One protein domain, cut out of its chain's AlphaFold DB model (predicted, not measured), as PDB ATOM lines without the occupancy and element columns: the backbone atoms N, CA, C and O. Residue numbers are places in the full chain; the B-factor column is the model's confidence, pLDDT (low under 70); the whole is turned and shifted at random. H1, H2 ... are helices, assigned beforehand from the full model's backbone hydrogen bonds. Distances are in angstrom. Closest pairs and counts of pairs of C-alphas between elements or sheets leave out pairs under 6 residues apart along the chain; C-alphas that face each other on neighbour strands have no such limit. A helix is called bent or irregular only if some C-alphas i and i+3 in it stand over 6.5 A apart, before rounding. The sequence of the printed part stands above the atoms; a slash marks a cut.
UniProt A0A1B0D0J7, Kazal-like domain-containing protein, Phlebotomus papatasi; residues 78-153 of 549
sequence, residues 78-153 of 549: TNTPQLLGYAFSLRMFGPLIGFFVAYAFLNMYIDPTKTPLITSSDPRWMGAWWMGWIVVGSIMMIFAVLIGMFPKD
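AT A GLANCE: This is residues 78 to 153 of the 549 residues of the protein "Kazal-like domain-containing protein" of Phlebotomus papatasi (UniProt A0A1B0D0J7). Two long helices, H1 and H2, make a narrow V, meeting where H1 ends and H2 begins, with a looped head of residues 107 to 128 at that end. The arms of the V open away from the head, and residues 78 to 97 and 137 to 153 stick out free. The printed part has 76 residues, with two named helices in the order H1, H2 and no named strand; the class is all helix. It is extended, a rod spanning 60 by 25 by 11 A, with a radius of gyration of the C-alphas of 18.4 A.

IN THESE COORDINATES: H1 takes residues 80 to 106 and measures 39.5 A from its first to its last C-alpha, beginning at C-alpha 80 at (29.623, 68.436, 86.871). H1 is neither bent nor irregular, but only just: C-alphas 92 and 95 are 6.4 A apart. H2 takes residues 129 to 148, 29.2 A long, from C-alpha 129 at (3.152, 42.434, 78.555) to C-alpha 148 at (13.513, 59.340, 100.049).

HOW THE PARTS SIT: H1 and H2 form a helical hairpin. They touch through residues 101 to 106 of H1 and 129 to 132 of H2 alone; the closest C-alphas, those of Leu 106 and Trp 129, are 5.8 A apart. Their lines stand at a shallow tilt of 30 degrees, and they run opposite ways. Of the backbone O i to N i+4 pairs, 19 of 23 in H1 and 15 of 16 in H2 are within hydrogen-bond range.

THE WHOLE: The two C-alphas farthest apart, those of Thr 78 and Leu 117, are 61.3 A apart. The printed part has no cut. The link from H1 to H2, with 22 residues, is long. Without the stretches that stand free, a body of 39 residues spans 29 by 19 by 11 A. The mean pLDDT of the printed part is 84.0, and residues 120 and 153 are under 70.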
ATOM      1  N   THR A  78      33.709  71.900  88.537       75.75
ATOM      2  CA  THR A  78      34.736  71.328  87.657       75.75
ATOM      3  C   THR A  78      34.426  69.919  87.169       75.75
ATOM      4  O   THR A  78      34.973  69.530  86.150       75.75
ATOM      5  N   ASN A  79      33.622  69.153  87.903       83.12
ATOM      6  CA  ASN A  79      33.340  67.740  87.656       83.12
ATOM      7  C   ASN A  79      31.886  67.505  87.223       83.12
ATOM      8  O   ASN A  79      31.563  66.383  86.831       83.12
ATOM      9  N   THR A  80      31.024  68.527  87.292       86.62
ATOM     10  CA  THR A  80      29.623  68.436  86.871       86.62
ATOM     11  C   THR A  80      29.477  67.874  85.451       86.62
ATOM     12  O   THR A  80      28.718  66.917  85.291       86.62
ATOM     13  N   PRO A  81      30.219  68.349  84.422       86.94
ATOM     14  CA  PRO A  81      29.998  67.881  83.051       86.94
ATOM     15  C   PRO A  81      30.307  66.390  82.869       86.94
ATOM     16  O   PRO A  81      29.592  65.683  82.166       86.94
ATOM     17  N   GLN A  82      31.345  65.879  83.538       89.50
ATOM     18  CA  GLN A  82      31.689  64.456  83.513       89.50
ATOM     19  C   GLN A  82      30.650  63.607  84.250       89.50
ATOM     20  O   GLN A  82      30.320  62.512  83.798       89.50
ATOM     21  N   LEU A  83      30.119  64.104  85.367       89.75
ATOM     22  CA  LEU A  83      29.093  63.397  86.125       89.75
ATOM     23  C   LEU A  83      27.753  63.341  85.379       89.75
ATOM     24  O   LEU A  83      27.122  62.285  85.351       89.75
ATOM     25  N   LEU A  84      27.358  64.438  84.728       88.06
ATOM     26  CA  LEU A  84      26.211  64.466  83.819       88.06
ATOM     27  C   LEU A  84      26.427  63.521  82.632       88.06
ATOM     28  O   LEU A  84      25.530  62.747  82.309       88.06
ATOM     29  N   GLY A  85      27.634  63.498  82.053       89.75
ATOM     30  CA  GLY A  85      28.003  62.538  81.010       89.75
ATOM     31  C   GLY A  85      27.778  61.087  81.444       89.75
ATOM     32  O   GLY A  85      27.125  60.331  80.731       89.75
ATOM     33  N   TYR A  86      28.223  60.701  82.647       91.12
ATOM     34  CA  TYR A  86      27.953  59.361  83.184       91.12
ATOM     35  C   TYR A  86      26.460  59.078  83.381       91.12
ATOM     36  O   TYR A  86      26.002  57.984  83.048       91.12
ATOM     37  N   ALA A  87      25.698  60.047  83.892       89.06
ATOM     38  CA  ALA A  87      24.260  59.893  84.094       89.06
ATOM     39  C   ALA A  87      23.512  59.673  82.764       89.06
ATOM     40  O   ALA A  87      22.694  58.754  82.666       89.06
ATOM     41  N   PHE A  88      23.828  60.450  81.722       87.69
ATOM     42  CA  PHE A  88      23.211  60.304  80.399       87.69
ATOM     43  C   PHE A  88      23.638  59.020  79.681       87.69
ATOM     44  O   PHE A  88      22.804  58.356  79.065       87.69
ATOM     45  N   SER A  89      24.892  58.585  79.825       90.56
ATOM     46  CA  SER A  89      25.322  57.284  79.305       90.56
ATOM     47  C   SER A  89      24.579  56.122  79.961       90.56
ATOM     48  O   SER A  89      24.084  55.245  79.256       90.56
ATOM     49  N   LEU A  90      24.464  56.117  81.296       89.06
ATOM     50  CA  LEU A  90      23.729  55.077  82.031       89.06
ATOM     51  C   LEU A  90      22.262  55.016  81.607       89.06
ATOM     52  O   LEU A  90      21.701  53.930  81.467       89.06
ATOM     53  N   ARG A  91      21.662  56.175  81.336       85.56
ATOM     54  CA  ARG A  91      20.297  56.270  80.825       85.56
ATOM     55  C   ARG A  91      20.114  55.519  79.501       85.56
ATOM     56  O   ARG A  91      19.102  54.839  79.339       85.56
ATOM     57  N   MET A  92      21.074  55.597  78.581       84.56
ATOM     58  CA  MET A  92      20.967  54.941  77.270       84.56
ATOM     59  C   MET A  92      21.026  53.409  77.343       84.56
ATOM     60  O   MET A  92      20.482  52.735  76.476       84.56
ATOM     61  N   PHE A  93      21.589  52.830  78.407       84.25
ATOM     62  CA  PHE A  93      21.511  51.381  78.634       84.25
ATOM     63  C   PHE A  93      20.116  50.906  79.071       84.25
ATOM     64  O   PHE A  93      19.816  49.717  78.956       84.25
ATOM     65  N   GLY A  94      19.253  51.813  79.541       83.62
ATOM     66  CA  GLY A  94      17.885  51.503  79.964       83.62
ATOM     67  C   GLY A  94      17.060  50.797  78.880       83.62
ATOM     68  O   GLY A  94      16.584  49.692  79.140       83.62
ATOM     69  N   PRO A  95      16.933  51.363  77.660       82.00
ATOM     70  CA  PRO A  95      16.258  50.714  76.535       82.00
ATOM     71  C   PRO A  95      16.777  49.309  76.212       82.00
ATOM     72  O   PRO A  95      15.977  48.409  75.982       82.00
ATOM     73  N   LEU A  96      18.097  49.085  76.263       80.25
ATOM     74  CA  LEU A  96      18.684  47.768  75.998       80.25
ATOM     75  C   LEU A  96      18.155  46.719  76.986       80.25
ATOM     76  O   LEU A  96      17.675  45.664  76.576       80.25
ATOM     77  N   ILE A  97      18.201  47.026  78.285       83.88
ATOM     78  CA  ILE A  97      17.678  46.145  79.339       83.88
ATOM     79  C   ILE A  97      16.158  45.986  79.189       83.88
ATOM     80  O   ILE A  97      15.638  44.878  79.325       83.88
ATOM     81  N   GLY A  98      15.457  47.072  78.856       84.06
ATOM     82  CA  GLY A  98      14.018  47.083  78.600       84.06
ATOM     83  C   GLY A  98      13.608  46.104  77.500       84.06
ATOM     84  O   GLY A  98      12.696  45.311  77.723       84.06
ATOM     85  N   PHE A  99      14.323  46.074  76.371       79.75
ATOM     86  CA  PHE A  99      14.045  45.133  75.282       79.75
ATOM     87  C   PHE A  99      14.236  43.672  75.693       79.75
ATOM     88  O   PHE A  99      13.410  42.833  75.342       79.75
ATOM     89  N   PHE A 100      15.270  43.352  76.477       82.94
ATOM     90  CA  PHE A 100      15.455  41.987  76.989       82.94
ATOM     91  C   PHE A 100      14.323  41.563  77.930       82.94
ATOM     92  O   PHE A 100      13.801  40.452  77.819       82.94
ATOM     93  N   VAL A 101      13.919  42.455  78.838       84.38
ATOM     94  CA  VAL A 101      12.810  42.208  79.768       84.38
ATOM     95  C   VAL A 101      11.484  42.071  79.009       84.38
ATOM     96  O   VAL A 101      10.715  41.147  79.276       84.38
ATOM     97  N   ALA A 102      11.240  42.933  78.020       81.31
ATOM     98  CA  ALA A 102      10.069  42.866  77.153       81.31
ATOM     99  C   ALA A 102      10.038  41.555  76.357       81.31
ATOM    100  O   ALA A 102       9.023  40.867  76.378       81.31
ATOM    101  N   TYR A 103      11.150  41.151  75.733       82.56
ATOM    102  CA  TYR A 103      11.259  39.877  75.015       82.56
ATOM    103  C   TYR A 103      10.917  38.679  75.911       82.56
ATOM    104  O   TYR A 103      10.149  37.802  75.511       82.56
ATOM    105  N   ALA A 104      11.433  38.644  77.143       86.06
ATOM    106  CA  ALA A 104      11.142  37.564  78.083       86.06
ATOM    107  C   ALA A 104       9.641  37.474  78.420       86.06
ATOM    108  O   ALA A 104       9.065  36.386  78.385       86.06
ATOM    109  N   PHE A 105       8.987  38.608  78.698       87.06
ATOM    110  CA  PHE A 105       7.561  38.630  79.043       87.06
ATOM    111  C   PHE A 105       6.632  38.475  77.838       87.06
ATOM    112  O   PHE A 105       5.540  37.929  77.983       87.06
ATOM    113  N   LEU A 106       7.061  38.892  76.647       83.75
ATOM    114  CA  LEU A 106       6.286  38.711  75.424       83.75
ATOM    115  C   LEU A 106       6.286  37.254  74.941       83.75
ATOM    116  O   LEU A 106       5.287  36.801  74.385       83.75
ATOM    117  N   ASN A 107       7.349  36.493  75.221       82.75
ATOM    118  CA  ASN A 107       7.402  35.046  74.970       82.75
ATOM    119  C   ASN A 107       6.650  34.204  76.010       82.75
ATOM    120  O   ASN A 107       6.522  32.992  75.843       82.75
ATOM    121  N   MET A 108       6.143  34.819  77.079       84.19
ATOM    122  CA  MET A 108       5.290  34.163  78.066       84.19
ATOM    123  C   MET A 108       3.818  34.404  77.727       84.19
ATOM    124  O   MET A 108       3.444  35.528  77.412       84.19
ATOM    125  N   TYR A 109       2.966  33.377  77.800       84.12
ATOM    126  CA  TYR A 109       1.544  33.521  77.471       84.12
ATOM    127  C   TYR A 109       0.849  34.522  78.408       84.12
ATOM    128  O   TYR A 109       1.135  34.536  79.607       84.12
ATOM    129  N   ILE A 110      -0.091  35.321  77.882       84.69
ATOM    130  CA  ILE A 110      -0.788  36.399  78.614       84.69
ATOM    131  C   ILE A 110      -1.344  35.989  79.985       84.69
ATOM    132  O   ILE A 110      -1.371  36.813  80.907       84.69
ATOM    133  N   ASP A 111      -1.780  34.734  80.123       83.44
ATOM    134  CA  ASP A 111      -2.152  34.140  81.402       83.44
ATOM    135  C   ASP A 111      -1.180  33.010  81.787       83.44
ATOM    136  O   ASP A 111      -1.366  31.871  81.354       83.44
ATOM    137  N   PRO A 112      -0.183  33.290  82.651       79.06
ATOM    138  CA  PRO A 112       0.790  32.307  83.132       79.06
ATOM    139  C   PRO A 112       0.179  31.055  83.766       79.06
ATOM    140  O   PRO A 112       0.837  30.025  83.866       79.06
ATOM    141  N   THR A 113      -1.064  31.150  84.243       82.62
ATOM    142  CA  THR A 113      -1.744  30.059  84.955       82.62
ATOM    143  C   THR A 113      -2.424  29.059  84.023       82.62
ATOM    144  O   THR A 113      -2.928  28.032  84.479       82.62
ATOM    145  N   LYS A 114      -2.470  29.347  82.718       79.75
ATOM    146  CA  LYS A 114      -3.133  28.517  81.711       79.75
ATOM    147  C   LYS A 114      -2.098  27.911  80.771       79.75
ATOM    148  O   LYS A 114      -1.197  28.596  80.303       79.75
ATOM    149  N   THR A 115      -2.259  26.628  80.454       75.12
ATOM    150  CA  THR A 115      -1.471  25.962  79.413       75.12
ATOM    151  C   THR A 115      -1.998  26.388  78.041       75.12
ATOM    152  O   THR A 115      -3.174  26.137  77.752       75.12
ATOM    153  N   PRO A 116      -1.187  27.039  77.193       74.50
ATOM    154  CA  PRO A 116      -1.663  27.492  75.900       74.50
ATOM    155  C   PRO A 116      -1.797  26.301  74.941       74.50
ATOM    156  O   PRO A 116      -0.884  25.495  74.805       74.50
ATOM    157  N   LEU A 117      -2.932  26.209  74.240       70.62
ATOM    158  CA  LEU A 117      -3.081  25.330  73.065       70.62
ATOM    159  C   LEU A 117      -2.459  25.951  71.799       70.62
ATOM    160  O   LEU A 117      -2.543  25.381  70.717       70.62
ATOM    161  N   ILE A 118      -1.909  27.157  71.929       75.19
ATOM    162  CA  ILE A 118      -1.432  28.003  70.842       75.19
ATOM    163  C   ILE A 118       0.060  28.243  71.075       75.19
ATOM    164  O   ILE A 118       0.457  28.674  72.155       75.19
ATOM    165  N   THR A 119       0.881  27.954  70.072       74.50
ATOM    166  CA  THR A 119       2.332  28.179  70.117       74.50
ATOM    167  C   THR A 119       2.648  29.666  69.920       74.50
ATOM    168  O   THR A 119       1.877  30.383  69.287       74.50
ATOM    169  N   SER A 120       3.805  30.131  70.401       67.31
ATOM    170  CA  SER A 120       4.294  31.515  70.234       67.31
ATOM    171  C   SER A 120       4.450  31.981  68.779       67.31
ATOM    172  O   SER A 120       4.645  33.165  68.531       67.31
ATOM    173  N   SER A 121       4.355  31.067  67.813       70.25
ATOM    174  CA  SER A 121       4.387  31.349  66.374       70.25
ATOM    175  C   SER A 121       3.019  31.702  65.771       70.25
ATOM    176  O   SER A 121       2.967  32.107  64.614       70.25
ATOM    177  N   ASP A 122       1.907  31.525  66.496       71.00
ATOM    178  CA  ASP A 122       0.572  31.896  66.000       71.00
ATOM    179  C   ASP A 122       0.361  33.415  66.158       71.00
ATOM    180  O   ASP A 122       0.609  33.948  67.242       71.00
ATOM    181  N   PRO A 123      -0.148  34.130  65.137       70.12
ATOM    182  CA  PRO A 123      -0.397  35.576  65.201       70.12
ATOM    183  C   PRO A 123      -1.392  35.999  66.295       70.12
ATOM    184  O   PRO A 123      -1.471  37.178  66.631       70.12
ATOM    185  N   ARG A 124      -2.155  35.062  66.869       72.69
ATOM    186  CA  ARG A 124      -3.057  35.307  68.008       72.69
ATOM    187  C   ARG A 124      -2.353  35.230  69.363       72.69
ATOM    188  O   ARG A 124      -3.003  35.416  70.395       72.69
ATOM    189  N   TRP A 125      -1.061  34.913  69.390       79.69
ATOM    190  CA  TRP A 125      -0.274  34.925  70.611       79.69
ATOM    191  C   TRP A 125      -0.171  36.348  71.159       79.69
ATOM    192  O   TRP A 125       0.354  37.250  70.513       79.69
ATOM    193  N   MET A 126      -0.631  36.535  72.391       80.75
ATOM    194  CA  MET A 126      -0.368  37.750  73.145       80.75
ATOM    195  C   MET A 126       0.493  37.397  74.341       80.75
ATOM    196  O   MET A 126       0.145  36.530  75.148       80.75
ATOM    197  N   GLY A 127       1.619  38.090  74.435       84.69
ATOM    198  CA  GLY A 127       2.534  37.953  75.546       84.69
ATOM    199  C   GLY A 127       1.996  38.553  76.844       84.69
ATOM    200  O   GLY A 127       1.089  39.391  76.838       84.69
ATOM    201  N   ALA A 128       2.586  38.179  77.975       88.25
ATOM    202  CA  ALA A 128       2.289  38.728  79.296       88.25
ATOM    203  C   ALA A 128       2.889  40.136  79.496       88.25
ATOM    204  O   ALA A 128       3.582  40.398  80.476       88.25
ATOM    205  N   TRP A 129       2.602  41.069  78.585       84.69
ATOM    206  CA  TRP A 129       3.152  42.434  78.555       84.69
ATOM    207  C   TRP A 129       2.972  43.206  79.877       84.69
ATOM    208  O   TRP A 129       3.844  43.965  80.294       84.69
ATOM    209  N   TRP A 130       1.868  42.960  80.586       86.44
ATOM    210  CA  TRP A 130       1.545  43.596  81.865       86.44
ATOM    211  C   TRP A 130       2.529  43.233  82.990       86.44
ATOM    212  O   TRP A 130       2.705  44.016  83.923       86.44
ATOM    213  N   MET A 131       3.205  42.082  82.899       87.50
ATOM    214  CA  MET A 131       4.214  41.665  83.880       87.50
ATOM    215  C   MET A 131       5.436  42.583  83.871       87.50
ATOM    216  O   MET A 131       5.986  42.876  84.933       87.50
ATOM    217  N   GLY A 132       5.823  43.089  82.694       87.62
ATOM    218  CA  GLY A 132       6.931  44.035  82.563       87.62
ATOM    219  C   GLY A 132       6.700  45.291  83.402       87.62
ATOM    220  O   GLY A 132       7.568  45.682  84.181       87.62
ATOM    221  N   TRP A 133       5.492  45.856  83.334       87.94
ATOM    222  CA  TRP A 133       5.112  47.041  84.109       87.94
ATOM    223  C   TRP A 133       5.150  46.813  85.623       87.94
ATOM    224  O   TRP A 133       5.572  47.704  86.358       87.94
ATOM    225  N   ILE A 134       4.778  45.621  86.105       90.94
ATOM    226  CA  ILE A 134       4.853  45.285  87.537       90.94
ATOM    227  C   ILE A 134       6.309  45.233  88.003       90.94
ATOM    228  O   ILE A 134       6.638  45.793  89.050       90.94
ATOM    229  N   VAL A 135       7.189  44.586  87.234       90.56
ATOM    230  CA  VAL A 135       8.613  44.476  87.582       90.56
ATOM    231  C   VAL A 135       9.279  45.849  87.573       90.56
ATOM    232  O   VAL A 135       9.901  46.233  88.565       90.56
ATOM    233  N   VAL A 136       9.099  46.618  86.497       89.62
ATOM    234  CA  VAL A 136       9.672  47.966  86.370       89.62
ATOM    235  C   VAL A 136       9.118  48.897  87.450       89.62
ATOM    236  O   VAL A 136       9.892  49.580  88.120       89.62
ATOM    237  N   GLY A 137       7.803  48.878  87.691       90.62
ATOM    238  CA  GLY A 137       7.161  49.679  88.734       90.62
ATOM    239  C   GLY A 137       7.660  49.335  90.140       90.62
ATOM    240  O   GLY A 137       7.930  50.234  90.935       90.62
ATOM    241  N   SER A 138       7.873  48.049  90.431       93.12
ATOM    242  CA  SER A 138       8.421  47.600  91.719       93.12
ATOM    243  C   SER A 138       9.858  48.083  91.924       93.12
ATOM    244  O   SER A 138      10.190  48.600  92.990       93.12
ATOM    245  N   ILE A 139      10.703  47.975  90.893       92.69
ATOM    246  CA  ILE A 139      12.084  48.475  90.934       92.69
ATOM    247  C   ILE A 139      12.093  49.996  91.141       92.69
ATOM    248  O   ILE A 139      12.814  50.494  92.006       92.69
ATOM    249  N   MET A 140      11.255  50.737  90.412       90.56
ATOM    250  CA  MET A 140      11.121  52.190  90.577       90.56
ATOM    251  C   MET A 140      10.644  52.582  91.979       90.56
ATOM    252  O   MET A 140      11.166  53.541  92.544       90.56
ATOM    253  N   MET A 141       9.730  51.819  92.583       92.31
ATOM    254  CA  MET A 141       9.277  52.059  93.957       92.31
ATOM    255  C   MET A 141      10.408  51.878  94.979       92.31
ATOM    256  O   MET A 141      10.543  52.680  95.903       92.31
ATOM    257  N   ILE A 142      11.262  50.864  94.792       94.88
ATOM    258  CA  ILE A 142      12.453  50.658  95.630       94.88
ATOM    259  C   ILE A 142      13.392  51.865  95.516       94.88
ATOM    260  O   ILE A 142      13.813  52.412  96.535       94.88
ATOM    261  N   PHE A 143      13.682  52.332  94.298       91.19
ATOM    262  CA  PHE A 143      14.527  53.513  94.100       91.19
ATOM    263  C   PHE A 143      13.904  54.796  94.659       91.19
ATOM    264  O   PHE A 143      14.627  55.610  95.229       91.19
ATOM    265  N   ALA A 144      12.583  54.964  94.573       91.44
ATOM    266  CA  ALA A 144      11.889  56.092  95.186       91.44
ATOM    267  C   ALA A 144      12.082  56.113  96.713       91.44
ATOM    268  O   ALA A 144      12.351  57.171  97.283       91.44
ATOM    269  N   VAL A 145      12.027  54.948  97.369       92.88
ATOM    270  CA  VAL A 145      12.320  54.825  98.808       92.88
ATOM    271  C   VAL A 145      13.783  55.160  99.099       92.88
ATOM    272  O   VAL A 145      14.047  55.939 100.012       92.88
ATOM    273  N   LEU A 146      14.729  54.636  98.312       91.75
ATOM    274  CA  LEU A 146      16.160  54.928  98.480       91.75
ATOM    275  C   LEU A 146      16.467  56.424  98.338       91.75
ATOM    276  O   LEU A 146      17.220  56.976  99.137       91.75
ATOM    277  N   ILE A 147      15.856  57.095  97.360       87.06
ATOM    278  CA  ILE A 147      15.977  58.547  97.188       87.06
ATOM    279  C   ILE A 147      15.326  59.279  98.368       87.06
ATOM    280  O   ILE A 147      15.891  60.246  98.873       87.06
ATOM    281  N   GLY A 148      14.182  58.796  98.864       87.44
ATOM    282  CA  GLY A 148      13.513  59.340 100.049       87.44
ATOM    283  C   GLY A 148      14.329  59.231 101.343       87.44
ATOM    284  O   GLY A 148      14.078  59.984 102.283       87.44
ATOM    285  N   MET A 149      15.324  58.339 101.395       89.62
ATOM    286  CA  MET A 149      16.266  58.230 102.514       89.62
ATOM    287  C   MET A 149      17.391  59.273 102.472       89.62
ATOM    288  O   MET A 149      18.132  59.393 103.452       89.62
ATOM    289  N   PHE A 150      17.545  60.039 101.384       84.44
ATOM    290  CA  PHE A 150      18.528  61.118 101.364       84.44
ATOM    291  C   PHE A 150      18.174  62.219 102.377       84.44
ATOM    292  O   PHE A 150      17.000  62.539 102.585       84.44
ATOM    293  N   PRO A 151      19.185  62.817 103.037       79.56
ATOM    294  CA  PRO A 151      18.955  63.879 104.005       79.56
ATOM    295  C   PRO A 151      18.320  65.096 103.323       79.56
ATOM    296  O   PRO A 151      18.729  65.489 102.233       79.56
ATOM    297  N   LYS A 152      17.341  65.715 104.000       71.38
ATOM    298  CA  LYS A 152      16.598  66.889 103.499       71.38
ATOM    299  C   LYS A 152      17.504  68.060 103.119       71.38
ATOM    300  O   LYS A 152      17.182  68.809 102.207       71.38
ATOM    301  N   ASP A 153      18.630  68.187 103.810       67.31
ATOM    302  CA  ASP A 153      19.657  69.175 103.538       67.31
ATOM    303  C   ASP A 153      21.003  68.459 103.438       67.31
ATOM    304  O   ASP A 153      21.445  67.813 104.395       67.31
TER     305      ASP A 153